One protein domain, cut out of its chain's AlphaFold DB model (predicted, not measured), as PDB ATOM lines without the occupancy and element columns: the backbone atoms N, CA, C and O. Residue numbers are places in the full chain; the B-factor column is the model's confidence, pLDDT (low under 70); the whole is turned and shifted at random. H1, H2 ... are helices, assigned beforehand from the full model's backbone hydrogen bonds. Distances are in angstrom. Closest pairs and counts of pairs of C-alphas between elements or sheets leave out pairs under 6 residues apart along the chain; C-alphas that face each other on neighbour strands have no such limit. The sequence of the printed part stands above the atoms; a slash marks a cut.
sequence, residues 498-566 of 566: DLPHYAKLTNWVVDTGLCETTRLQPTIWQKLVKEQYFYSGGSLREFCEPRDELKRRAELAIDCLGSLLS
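AT A GLANCE: This is residues 498 to 566 of the 566 residues of an uncharacterized protein of Phytophthora fragariae (UniProt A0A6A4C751). What would one see first in this model? A small body of short helices and loops is built round one longer helix, H3, and a second long helix, H5, starts beside the last part of H3 and runs out of the body as an arm whose residues 555 to 566 stick out free. H1 packs on one side of H3 with H2 near it, residues 512 to 521 link H2 to H3 as a loop, and H4 packs on the last residues of H3. What is it made of? The printed part has 69 residues with five named helices, H1, H2, H3, H4 and H5 in that order, and no named strand, and its class is all helix. How compact is it? The whole is only just loose, close to compact, with a radius of gyration of the C-alphas of 13.6 A, and it spans 46 by 21 by 20 A, the long span made with the arm.

IN THESE COORDINATES: Where do the first helices lie? H1 is residues 499 to 504, 8.5 A from first to last C-alpha, and begins with C-alpha 499 at (51.143, 48.988, 0.561). H2 is residues 508 to 511, 4.9 A from first to last C-alpha. Where are the next two? H3 is residues 522 to 536, 20.9 A long between its end C-alphas, and ends with C-alpha 536 at (42.921, 45.929, 7.579). H4 is residues 540 to 543, 4.7 A from first to last C-alpha. Where does the last helix run? H5, the longest with 19 residues, is residues 547 to 565 and measures 26.6 A from C-alpha 547 at (47.744, 39.888, 12.266) to C-alpha 565 at (21.310, 37.208, 10.247).

HOW THE PARTS SIT: How do H1 and H2 stand to the hub? H3 is the hub, touching H1, H4 and H5; it touches H1 with residues 525 to 529 alone, the closest C-alphas being those of Pro 500 and Val 529, 6.2 A apart, and the two run opposite ways at a steep tilt of 49 degrees. H2 touches no helix: it is close to H1 but not clearly touching, with the C-alphas of Ala 503 and Val 509 at 6.9 A, and it is only just apart from H3, the closest C-alphas being 8.4 A apart. What meets the other part of H3? Residues 532 to 536 of H3 touch H4, closest at the C-alphas of Ser 536 and Glu 542, 5.0 A apart. The same residues of H3 touch residues 547 to 554 of H5, closest at the C-alphas of Tyr 535 and Leu 550, 5.9 A apart, and these helices run the same way at a steep tilt of 43 degrees. Which pairs stay apart? Among them are H1 and H5, and H2 and H5. What do the backbone N and O atoms show? In H1, H3 and H5 every O i to N i+4 pair is within hydrogen-bond range, while H2 and H4, four residues each, are too short for such a pair.

THE WHOLE: How large is it? The two C-alphas farthest apart are those of Arg 519 and Ser 566, at 45.9 A; without the free residues 555 to 566 the body spans 29 by 22 by 17 A. Is the printed part whole? It runs from residue 498 to residue 566, the chain's last residue, and has no cut. Are there long links? No link is long: H1 to H2, H3 to H4 and H4 to H5 are tight, and H2 to H3, with 10 residues, is short. Where is confidence low? The mean pLDDT of the printed part is 83.2, and residues 559 to 566 are under 70.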
ATOM      1  N   ASP A 498      49.991  50.615  -3.173       88.62
ATOM      2  CA  ASP A 498      50.914  51.449  -2.388       88.62
ATOM      3  C   ASP A 498      51.513  50.668  -1.204       88.62
ATOM      4  O   ASP A 498      52.667  50.863  -0.815       88.62
ATOM      5  N   LEU A 499      50.753  49.724  -0.644       89.75
ATOM      6  CA  LEU A 499      51.143  48.988   0.561       89.75
ATOM      7  C   LEU A 499      52.357  48.064   0.382       89.75
ATOM      8  O   LEU A 499      53.174  48.014   1.299       89.75
ATOM      9  N   PRO A 500      52.564  47.369  -0.755       88.31
ATOM     10  CA  PRO A 500      53.803  46.645  -1.007       88.31
ATOM     11  C   PRO A 500      55.037  47.545  -0.982       88.31
ATOM     12  O   PRO A 500      56.091  47.106  -0.529       88.31
ATOM     13  N   HIS A 501      54.921  48.788  -1.459       88.62
ATOM     14  CA  HIS A 501      56.024  49.747  -1.434       88.62
ATOM     15  C   HIS A 501      56.306  50.193   0.000       88.62
ATOM     16  O   HIS A 501      57.444  50.092   0.455       88.62
ATOM     17  N   TYR A 502      55.265  50.582   0.740       91.12
ATOM     18  CA  TYR A 502      55.372  50.899   2.165       91.12
ATOM     19  C   TYR A 502      56.015  49.756   2.966       91.12
ATOM     20  O   TYR A 502      56.980  49.963   3.699       91.12
ATOM     21  N   ALA A 503      55.519  48.532   2.787       90.81
ATOM     22  CA  ALA A 503      55.950  47.363   3.544       90.81
ATOM     23  C   ALA A 503      57.422  46.997   3.295       90.81
ATOM     24  O   ALA A 503      58.113  46.599   4.226       90.81
ATOM     25  N   LYS A 504      57.914  47.158   2.058       89.19
ATOM     26  CA  LYS A 504      59.317  46.886   1.696       89.19
ATOM     27  C   LYS A 504      60.293  47.948   2.192       89.19
ATOM     28  O   LYS A 504      61.459  47.642   2.413       89.19
ATOM     29  N   LEU A 505      59.838  49.194   2.294       89.06
ATOM     30  CA  LEU A 505      60.671  50.338   2.670       89.06
ATOM     31  C   LEU A 505      60.675  50.601   4.184       89.06
ATOM     32  O   LEU A 505      61.297  51.558   4.639       89.06
ATOM     33  N   THR A 506      59.983  49.772   4.964       89.25
ATOM     34  CA  THR A 506      59.869  49.883   6.422       89.25
ATOM     35  C   THR A 506      60.167  48.539   7.085       89.25
ATOM     36  O   THR A 506      60.289  47.509   6.421       89.25
ATOM     37  N   ASN A 507      60.236  48.524   8.417       89.31
ATOM     38  CA  ASN A 507      60.360  47.290   9.197       89.31
ATOM     39  C   ASN A 507      59.017  46.568   9.394       89.31
ATOM     40  O   ASN A 507      58.933  45.653  10.207       89.31
ATOM     41  N   TRP A 508      57.984  46.917   8.618       92.31
ATOM     42  CA  TRP A 508      56.606  46.459   8.803       92.31
ATOM     43  C   TRP A 508      56.471  44.953   9.049       92.31
ATOM     44  O   TRP A 508      55.723  44.547   9.934       92.31
ATOM     45  N   VAL A 509      57.188  44.107   8.301       92.19
ATOM     46  CA  VAL A 509      57.036  42.646   8.426       92.19
ATOM     47  C   VAL A 509      57.576  42.100   9.751       92.19
ATOM     48  O   VAL A 509      57.073  41.096  10.251       92.19
ATOM     49  N   VAL A 510      58.563  42.788  10.326       90.25
ATOM     50  CA  VAL A 510      59.124  42.491  11.646       90.25
ATOM     51  C   VAL A 510      58.252  43.120  12.729       90.25
ATOM     52  O   VAL A 510      57.852  42.433  13.662       90.25
ATOM     53  N   ASP A 511      57.868  44.388  12.560       89.25
ATOM     54  CA  ASP A 511      57.065  45.144  13.531       89.25
ATOM     55  C   ASP A 511      55.672  44.527  13.753       89.25
ATOM     56  O   ASP A 511      55.125  44.578  14.854       89.25
ATOM     57  N   THR A 512      55.098  43.905  12.719       89.19
ATOM     58  CA  THR A 512      53.816  43.180  12.802       89.19
ATOM     59  C   THR A 512      53.952  41.739  13.302       89.19
ATOM     60  O   THR A 512      52.938  41.056  13.463       89.19
ATOM     61  N   GLY A 513      55.178  41.258  13.536       88.38
ATOM     62  CA  GLY A 513      55.459  39.886  13.965       88.38
ATOM     63  C   GLY A 513      55.221  38.824  12.886       88.38
ATOM     64  O   GLY A 513      55.089  37.647  13.209       88.38
ATOM     65  N   LEU A 514      55.136  39.211  11.608       88.50
ATOM     66  CA  LEU A 514      54.874  38.278  10.505       88.50
ATOM     67  C   LEU A 514      56.108  37.468  10.104       88.50
ATOM     68  O   LEU A 514      55.965  36.334   9.648       88.50
ATOM     69  N   CYS A 515      57.302  38.046  10.239       88.50
ATOM     70  CA  CYS A 515      58.589  37.391  10.016       88.50
ATOM     71  C   CYS A 515      59.653  37.983  10.951       88.50
ATOM     72  O   CYS A 515      59.561  39.133  11.358       88.50
ATOM     73  N   GLU A 516      60.723  37.234  11.207       86.50
ATOM     74  CA  GLU A 516      61.867  37.710  12.005       86.50
ATOM     75  C   GLU A 516      62.825  38.621  11.214       86.50
ATOM     76  O   GLU A 516      63.699  39.271  11.781       86.50
ATOM     77  N   THR A 517      62.692  38.671   9.884       85.81
ATOM     78  CA  THR A 517      63.587  39.424   8.999       85.81
ATOM     79  C   THR A 517      62.839  40.090   7.850       85.81
ATOM     80  O   THR A 517      61.819  39.595   7.371       85.81
ATOM     81  N   THR A 518      63.395  41.197   7.356       83.94
ATOM     82  CA  THR A 518      62.916  41.930   6.175       83.94
ATOM     83  C   THR A 518      63.386  41.313   4.850       83.94
ATOM     84  O   THR A 518      62.904  41.685   3.779       83.94
ATOM     85  N   ARG A 519      64.313  40.344   4.881       85.44
ATOM     86  CA  ARG A 519      64.850  39.679   3.680       85.44
ATOM     87  C   ARG A 519      63.923  38.562   3.201       85.44
ATOM     88  O   ARG A 519      64.162  37.388   3.468       85.44
ATOM     89  N   LEU A 520      62.872  38.931   2.475       86.25
ATOM     90  CA  LEU A 520      61.887  37.987   1.939       86.25
ATOM     91  C   LEU A 520      61.885  37.952   0.410       86.25
ATOM     92  O   LEU A 520      62.123  38.959  -0.260       86.25
ATOM     93  N   GLN A 521      61.547  36.785  -0.141       88.12
ATOM     94  CA  GLN A 521      61.319  36.621  -1.577       88.12
ATOM     95  C   GLN A 521      60.113  37.467  -2.039       88.12
ATOM     96  O   GLN A 521      59.136  37.595  -1.292       88.12
ATOM     97  N   PRO A 522      60.112  38.014  -3.273       86.56
ATOM     98  CA  PRO A 522      59.037  38.887  -3.760       86.56
ATOM     99  C   PRO A 522      57.627  38.277  -3.687       86.56
ATOM    100  O   PRO A 522      56.659  38.982  -3.403       86.56
ATOM    101  N   THR A 523      57.507  36.967  -3.904       88.50
ATOM    102  CA  THR A 523      56.235  36.229  -3.834       88.50
ATOM    103  C   THR A 523      55.676  36.164  -2.412       88.50
ATOM    104  O   THR A 523      54.466  36.289  -2.214       88.50
ATOM    105  N   ILE A 524      56.551  36.036  -1.410       89.38
ATOM    106  CA  ILE A 524      56.178  36.025   0.010       89.38
ATOM    107  C   ILE A 524      55.677  37.412   0.419       89.38
ATOM    108  O   ILE A 524      54.613  37.517   1.026       89.38
ATOM    109  N   TRP A 525      56.377  38.475   0.004       88.56
ATOM    110  CA  TRP A 525      55.941  39.859   0.221       88.56
ATOM    111  C   TRP A 525      54.518  40.104  -0.280       88.56
ATOM    112  O   TRP A 525      53.673  40.601   0.463       88.56
ATOM    113  N   GLN A 526      54.233  39.723  -1.528       88.44
ATOM    114  CA  GLN A 526      52.909  39.910  -2.122       88.44
ATOM    115  C   GLN A 526      51.820  39.157  -1.354       88.44
ATOM    116  O   GLN A 526      50.748  39.713  -1.115       88.44
ATOM    117  N   LYS A 527      52.095  37.914  -0.938       91.56
ATOM    118  CA  LYS A 527      51.151  37.112  -0.154       91.56
ATOM    119  C   LYS A 527      50.859  37.762   1.200       91.56
ATOM    120  O   LYS A 527      49.692  37.969   1.529       91.56
ATOM    121  N   LEU A 528      51.900  38.132   1.950       93.19
ATOM    122  CA  LEU A 528      51.748  38.729   3.277       93.19
ATOM    123  C   LEU A 528      50.996  40.058   3.218       93.19
ATOM    124  O   LEU A 528      50.070  40.254   3.998       93.19
ATOM    125  N   VAL A 529      51.345  40.941   2.281       92.88
ATOM    126  CA  VAL A 529      50.671  42.238   2.127       92.88
ATOM    127  C   VAL A 529      49.213  42.056   1.712       92.88
ATOM    128  O   VAL A 529      48.340  42.715   2.270       92.88
ATOM    129  N   LYS A 530      48.922  41.139   0.779       91.94
ATOM    130  CA  LYS A 530      47.547  40.854   0.339       91.94
ATOM    131  C   LYS A 530      46.677  40.359   1.492       91.94
ATOM    132  O   LYS A 530      45.553  40.829   1.646       91.94
ATOM    133  N   GLU A 531      47.187  39.420   2.284       91.81
ATOM    134  CA  GLU A 531      46.474  38.895   3.449       91.81
ATOM    135  C   GLU A 531      46.280  39.972   4.517       91.81
ATOM    136  O   GLU A 531      45.178  40.119   5.028       91.81
ATOM    137  N   GLN A 532      47.308  40.769   4.820       93.19
ATOM    138  CA  GLN A 532      47.168  41.846   5.800       93.19
ATOM    139  C   GLN A 532      46.148  42.896   5.346       93.19
ATOM    140  O   GLN A 532      45.319  43.330   6.139       93.19
ATOM    141  N   TYR A 533      46.178  43.273   4.065       91.31
ATOM    142  CA  TYR A 533      45.238  44.231   3.490       91.31
ATOM    143  C   TYR A 533      43.786  43.761   3.587       91.31
ATOM    144  O   TYR A 533      42.896  44.567   3.840       91.31
ATOM    145  N   PHE A 534      43.550  42.458   3.399       89.38
ATOM    146  CA  PHE A 534      42.224  41.868   3.558       89.38
ATOM    147  C   PHE A 534      41.660  42.126   4.960       89.38
ATOM    148  O   PHE A 534      40.509  42.531   5.077       89.38
ATOM    149  N   TYR A 535      42.478  41.957   6.004       88.94
ATOM    150  CA  TYR A 535      42.036  42.183   7.381       88.94
ATOM    151  C   TYR A 535      41.999  43.660   7.784       88.94
ATOM    152  O   TYR A 535      41.188  44.025   8.625       88.94
ATOM    153  N   SER A 536      42.849  44.511   7.205       88.56
ATOM    154  CA  SER A 536      42.921  45.929   7.579       88.56
ATOM    155  C   SER A 536      41.951  46.838   6.820       88.56
ATOM    156  O   SER A 536      41.879  48.032   7.106       88.56
ATOM    157  N   GLY A 537      41.280  46.342   5.774       86.06
ATOM    158  CA  GLY A 537      40.308  47.121   4.997       86.06
ATOM    159  C   GLY A 537      40.866  48.418   4.383       86.06
ATOM    160  O   GLY A 537      40.114  49.359   4.132       86.06
ATOM    161  N   GLY A 538      42.186  48.507   4.180       85.94
ATOM    162  CA  GLY A 538      42.858  49.723   3.699       85.94
ATOM    163  C   GLY A 538      43.095  50.811   4.759       85.94
ATOM    164  O   GLY A 538      43.454  51.940   4.410       85.94
ATOM    165  N   SER A 539      42.939  50.498   6.048       89.81
ATOM    166  CA  SER A 539      43.461  51.292   7.168       89.81
ATOM    167  C   SER A 539      44.953  51.000   7.341       89.81
ATOM    168  O   SER A 539      45.327  49.863   7.627       89.81
ATOM    169  N   LEU A 540      45.830  52.005   7.193       90.69
ATOM    170  CA  LEU A 540      47.269  51.804   7.433       90.69
ATOM    171  C   LEU A 540      47.541  51.499   8.907       90.69
ATOM    172  O   LEU A 540      48.403  50.688   9.226       90.69
ATOM    173  N   ARG A 541      46.781  52.130   9.808       88.56
ATOM    174  CA  ARG A 541      46.894  51.873  11.245       88.56
ATOM    175  C   ARG A 541      46.719  50.390  11.551       88.56
ATOM    176  O   ARG A 541      47.583  49.813  12.190       88.56
ATOM    177  N   GLU A 542      45.638  49.794  11.054       90.12
ATOM    178  CA  GLU A 542      45.365  48.365  11.236       90.12
ATOM    179  C   GLU A 542      46.332  47.506  10.426       90.12
ATOM    180  O   GLU A 542      46.775  46.469  10.896       90.12
ATOM    181  N   PHE A 543      46.739  47.947   9.235       91.81
ATOM    182  CA  PHE A 543      47.736  47.238   8.435       91.81
ATOM    183  C   PHE A 543      49.062  47.047   9.190       91.81
ATOM    184  O   PHE A 543      49.725  46.028   9.001       91.81
ATOM    185  N   CYS A 544      49.420  47.984  10.067       90.81
ATOM    186  CA  CYS A 544      50.596  47.923  10.933       90.81
ATOM    187  C   CYS A 544      50.354  47.224  12.288       90.81
ATOM    188  O   CYS A 544      51.269  47.191  13.107       90.81
ATOM    189  N   GLU A 545      49.165  46.673  12.553       90.56
ATOM    190  CA  GLU A 545      48.898  45.881  13.763       90.56
ATOM    191  C   GLU A 545      49.251  44.392  13.569       90.56
ATOM    192  O   GLU A 545      49.246  43.883  12.440       90.56
ATOM    193  N   PRO A 546      49.528  43.647  14.660       92.62
ATOM    194  CA  PRO A 546      49.732  42.205  14.592       92.62
ATOM    195  C   PRO A 546      48.531  41.480  13.979       92.62
ATOM    196  O   PRO A 546      47.379  41.718  14.343       92.62
ATOM    197  N   ARG A 547      48.794  40.547  13.060       88.38
ATOM    198  CA  ARG A 547      47.744  39.888  12.266       88.38
ATOM    199  C   ARG A 547      46.721  39.121  13.097       88.38
ATOM    200  O   ARG A 547      45.544  39.120  12.747       88.38
ATOM    201  N   ASP A 548      47.156  38.471  14.170       86.56
ATOM    202  CA  ASP A 548      46.259  37.677  15.016       86.56
ATOM    203  C   ASP A 548      45.203  38.550  15.698       86.56
ATOM    204  O   ASP A 548      44.059  38.134  15.864       86.56
ATOM    205  N   GLU A 549      45.550  39.794  16.022       86.75
ATOM    206  CA  GLU A 549      44.606  40.755  16.582       86.75
ATOM    207  C   GLU A 549      43.552  41.176  15.552       86.75
ATOM    208  O   GLU A 549      42.361  41.222  15.861       86.75
ATOM    209  N   LEU A 550      43.970  41.411  14.307       87.25
ATOM    210  CA  LEU A 550      43.045  41.752  13.227       87.25
ATOM    211  C   LEU A 550      42.097  40.597  12.895       87.25
ATOM    212  O   LEU A 550      40.904  40.820  12.708       87.25
ATOM    213  N   LYS A 551      42.616  39.363  12.858       87.31
ATOM    214  CA  LYS A 551      41.808  38.155  12.644       87.31
ATOM    215  C   LYS A 551      40.732  38.011  13.706       87.31
ATOM    216  O   LYS A 551      39.567  37.896  13.348       87.31
ATOM    217  N   ARG A 552      41.098  38.128  14.988       86.06
ATOM    218  CA  ARG A 552      40.131  38.078  16.094       86.06
ATOM    219  C   ARG A 552      39.031  39.124  15.944       86.06
ATOM    220  O   ARG A 552      37.866  38.816  16.160       86.06
ATOM    221  N   ARG A 553      39.367  40.359  15.551       82.25
ATOM    222  CA  ARG A 553      38.356  41.406  15.313       82.25
ATOM    223  C   ARG A 553      37.457  41.092  14.120       82.25
ATOM    224  O   ARG A 553      36.257  41.336  14.200       82.25
ATOM    225  N   ALA A 554      38.017  40.560  13.035       80.25
ATOM    226  CA  ALA A 554      37.249  40.160  11.861       80.25
ATOM    227  C   ALA A 554      36.300  38.992  12.177       80.25
ATOM    228  O   ALA A 554      35.138  39.042  11.790       80.25
ATOM    229  N   GLU A 555      36.762  37.993  12.930       81.12
ATOM    230  CA  GLU A 555      35.953  36.866  13.414       81.12
ATOM    231  C   GLU A 555      34.816  37.352  14.323       81.12
ATOM    232  O   GLU A 555      33.659  37.057  14.049       81.12
ATOM    233  N   LEU A 556      35.104  38.218  15.302       76.31
ATOM    234  CA  LEU A 556      34.076  38.840  16.150       76.31
ATOM    235  C   LEU A 556      33.051  39.650  15.342       76.31
ATOM    236  O   LEU A 556      31.864  39.642  15.658       76.31
ATOM    237  N   ALA A 557      33.485  40.364  14.301       73.06
ATOM    238  CA  ALA A 557      32.578  41.106  13.430       73.06
ATOM    239  C   ALA A 557      31.690  40.166  12.595       73.06
ATOM    240  O   ALA A 557      30.509  40.457  12.406       73.06
ATOM    241  N   ILE A 558      32.234  39.040  12.127       73.50
ATOM    242  CA  ILE A 558      31.487  38.001  11.410       73.50
ATOM    243  C   ILE A 558      30.489  37.314  12.346       73.50
ATOM    244  O   ILE A 558      29.346  37.127  11.944       73.50
ATOM    245  N   ASP A 559      30.858  37.028  13.592       66.06
ATOM    246  CA  ASP A 559      29.955  36.449  14.595       66.06
ATOM    247  C   ASP A 559      28.827  37.424  14.972       66.06
ATOM    248  O   ASP A 559      27.660  37.035  15.081       66.06
ATOM    249  N   CYS A 560      29.133  38.720  15.086       51.25
ATOM    250  CA  CYS A 560      28.131  39.778  15.246       51.25
ATOM    251  C   CYS A 560      27.192  39.878  14.030       51.25
ATOM    252  O   CYS A 560      25.996  40.093  14.192       51.25
ATOM    253  N   LEU A 561      27.698  39.704  12.805       52.41
ATOM    254  CA  LEU A 561      26.872  39.708  11.591       52.41
ATOM    255  C   LEU A 561      26.056  38.419  11.432       52.41
ATOM    256  O   LEU A 561      24.907  38.474  11.001       52.41
ATOM    257  N   GLY A 562      26.612  37.271  11.814       45.50
ATOM    258  CA  GLY A 562      25.928  35.979  11.837       45.50
ATOM    259  C   GLY A 562      24.790  35.958  12.852       45.50
ATOM    260  O   GLY A 562      23.698  35.508  12.529       45.50
ATOM    261  N   SER A 563      24.999  36.539  14.034       44.12
ATOM    262  CA  SER A 563      23.952  36.748  15.051       44.12
ATOM    263  C   SER A 563      22.936  37.848  14.706       44.12
ATOM    264  O   SER A 563      21.883  37.916  15.329       44.12
ATOM    265  N   LEU A 564      23.217  38.697  13.710       37.03
ATOM    266  CA  LEU A 564      22.255  39.640  13.118       37.03
ATOM    267  C   LEU A 564      21.435  39.025  11.967       37.03
ATOM    268  O   LEU A 564      20.399  39.586  11.599       37.03
ATOM    269  N   LEU A 565      21.922  37.928  11.374       39.38
ATOM    270  CA  LEU A 565      21.310  37.208  10.247       39.38
ATOM    271  C   LEU A 565      20.640  35.883  10.657       39.38
ATOM    272  O   LEU A 565      19.924  35.301   9.839       39.38
ATOM    273  N   SER A 566      20.855  35.434  11.897       34.31
ATOM    274  CA  SER A 566      20.094  34.383  12.592       34.31
ATOM    275  C   SER A 566      19.083  35.007  13.547       34.31
ATOM    276  O   SER A 566      18.024  34.372  13.746       34.31
TER     277      SER A 566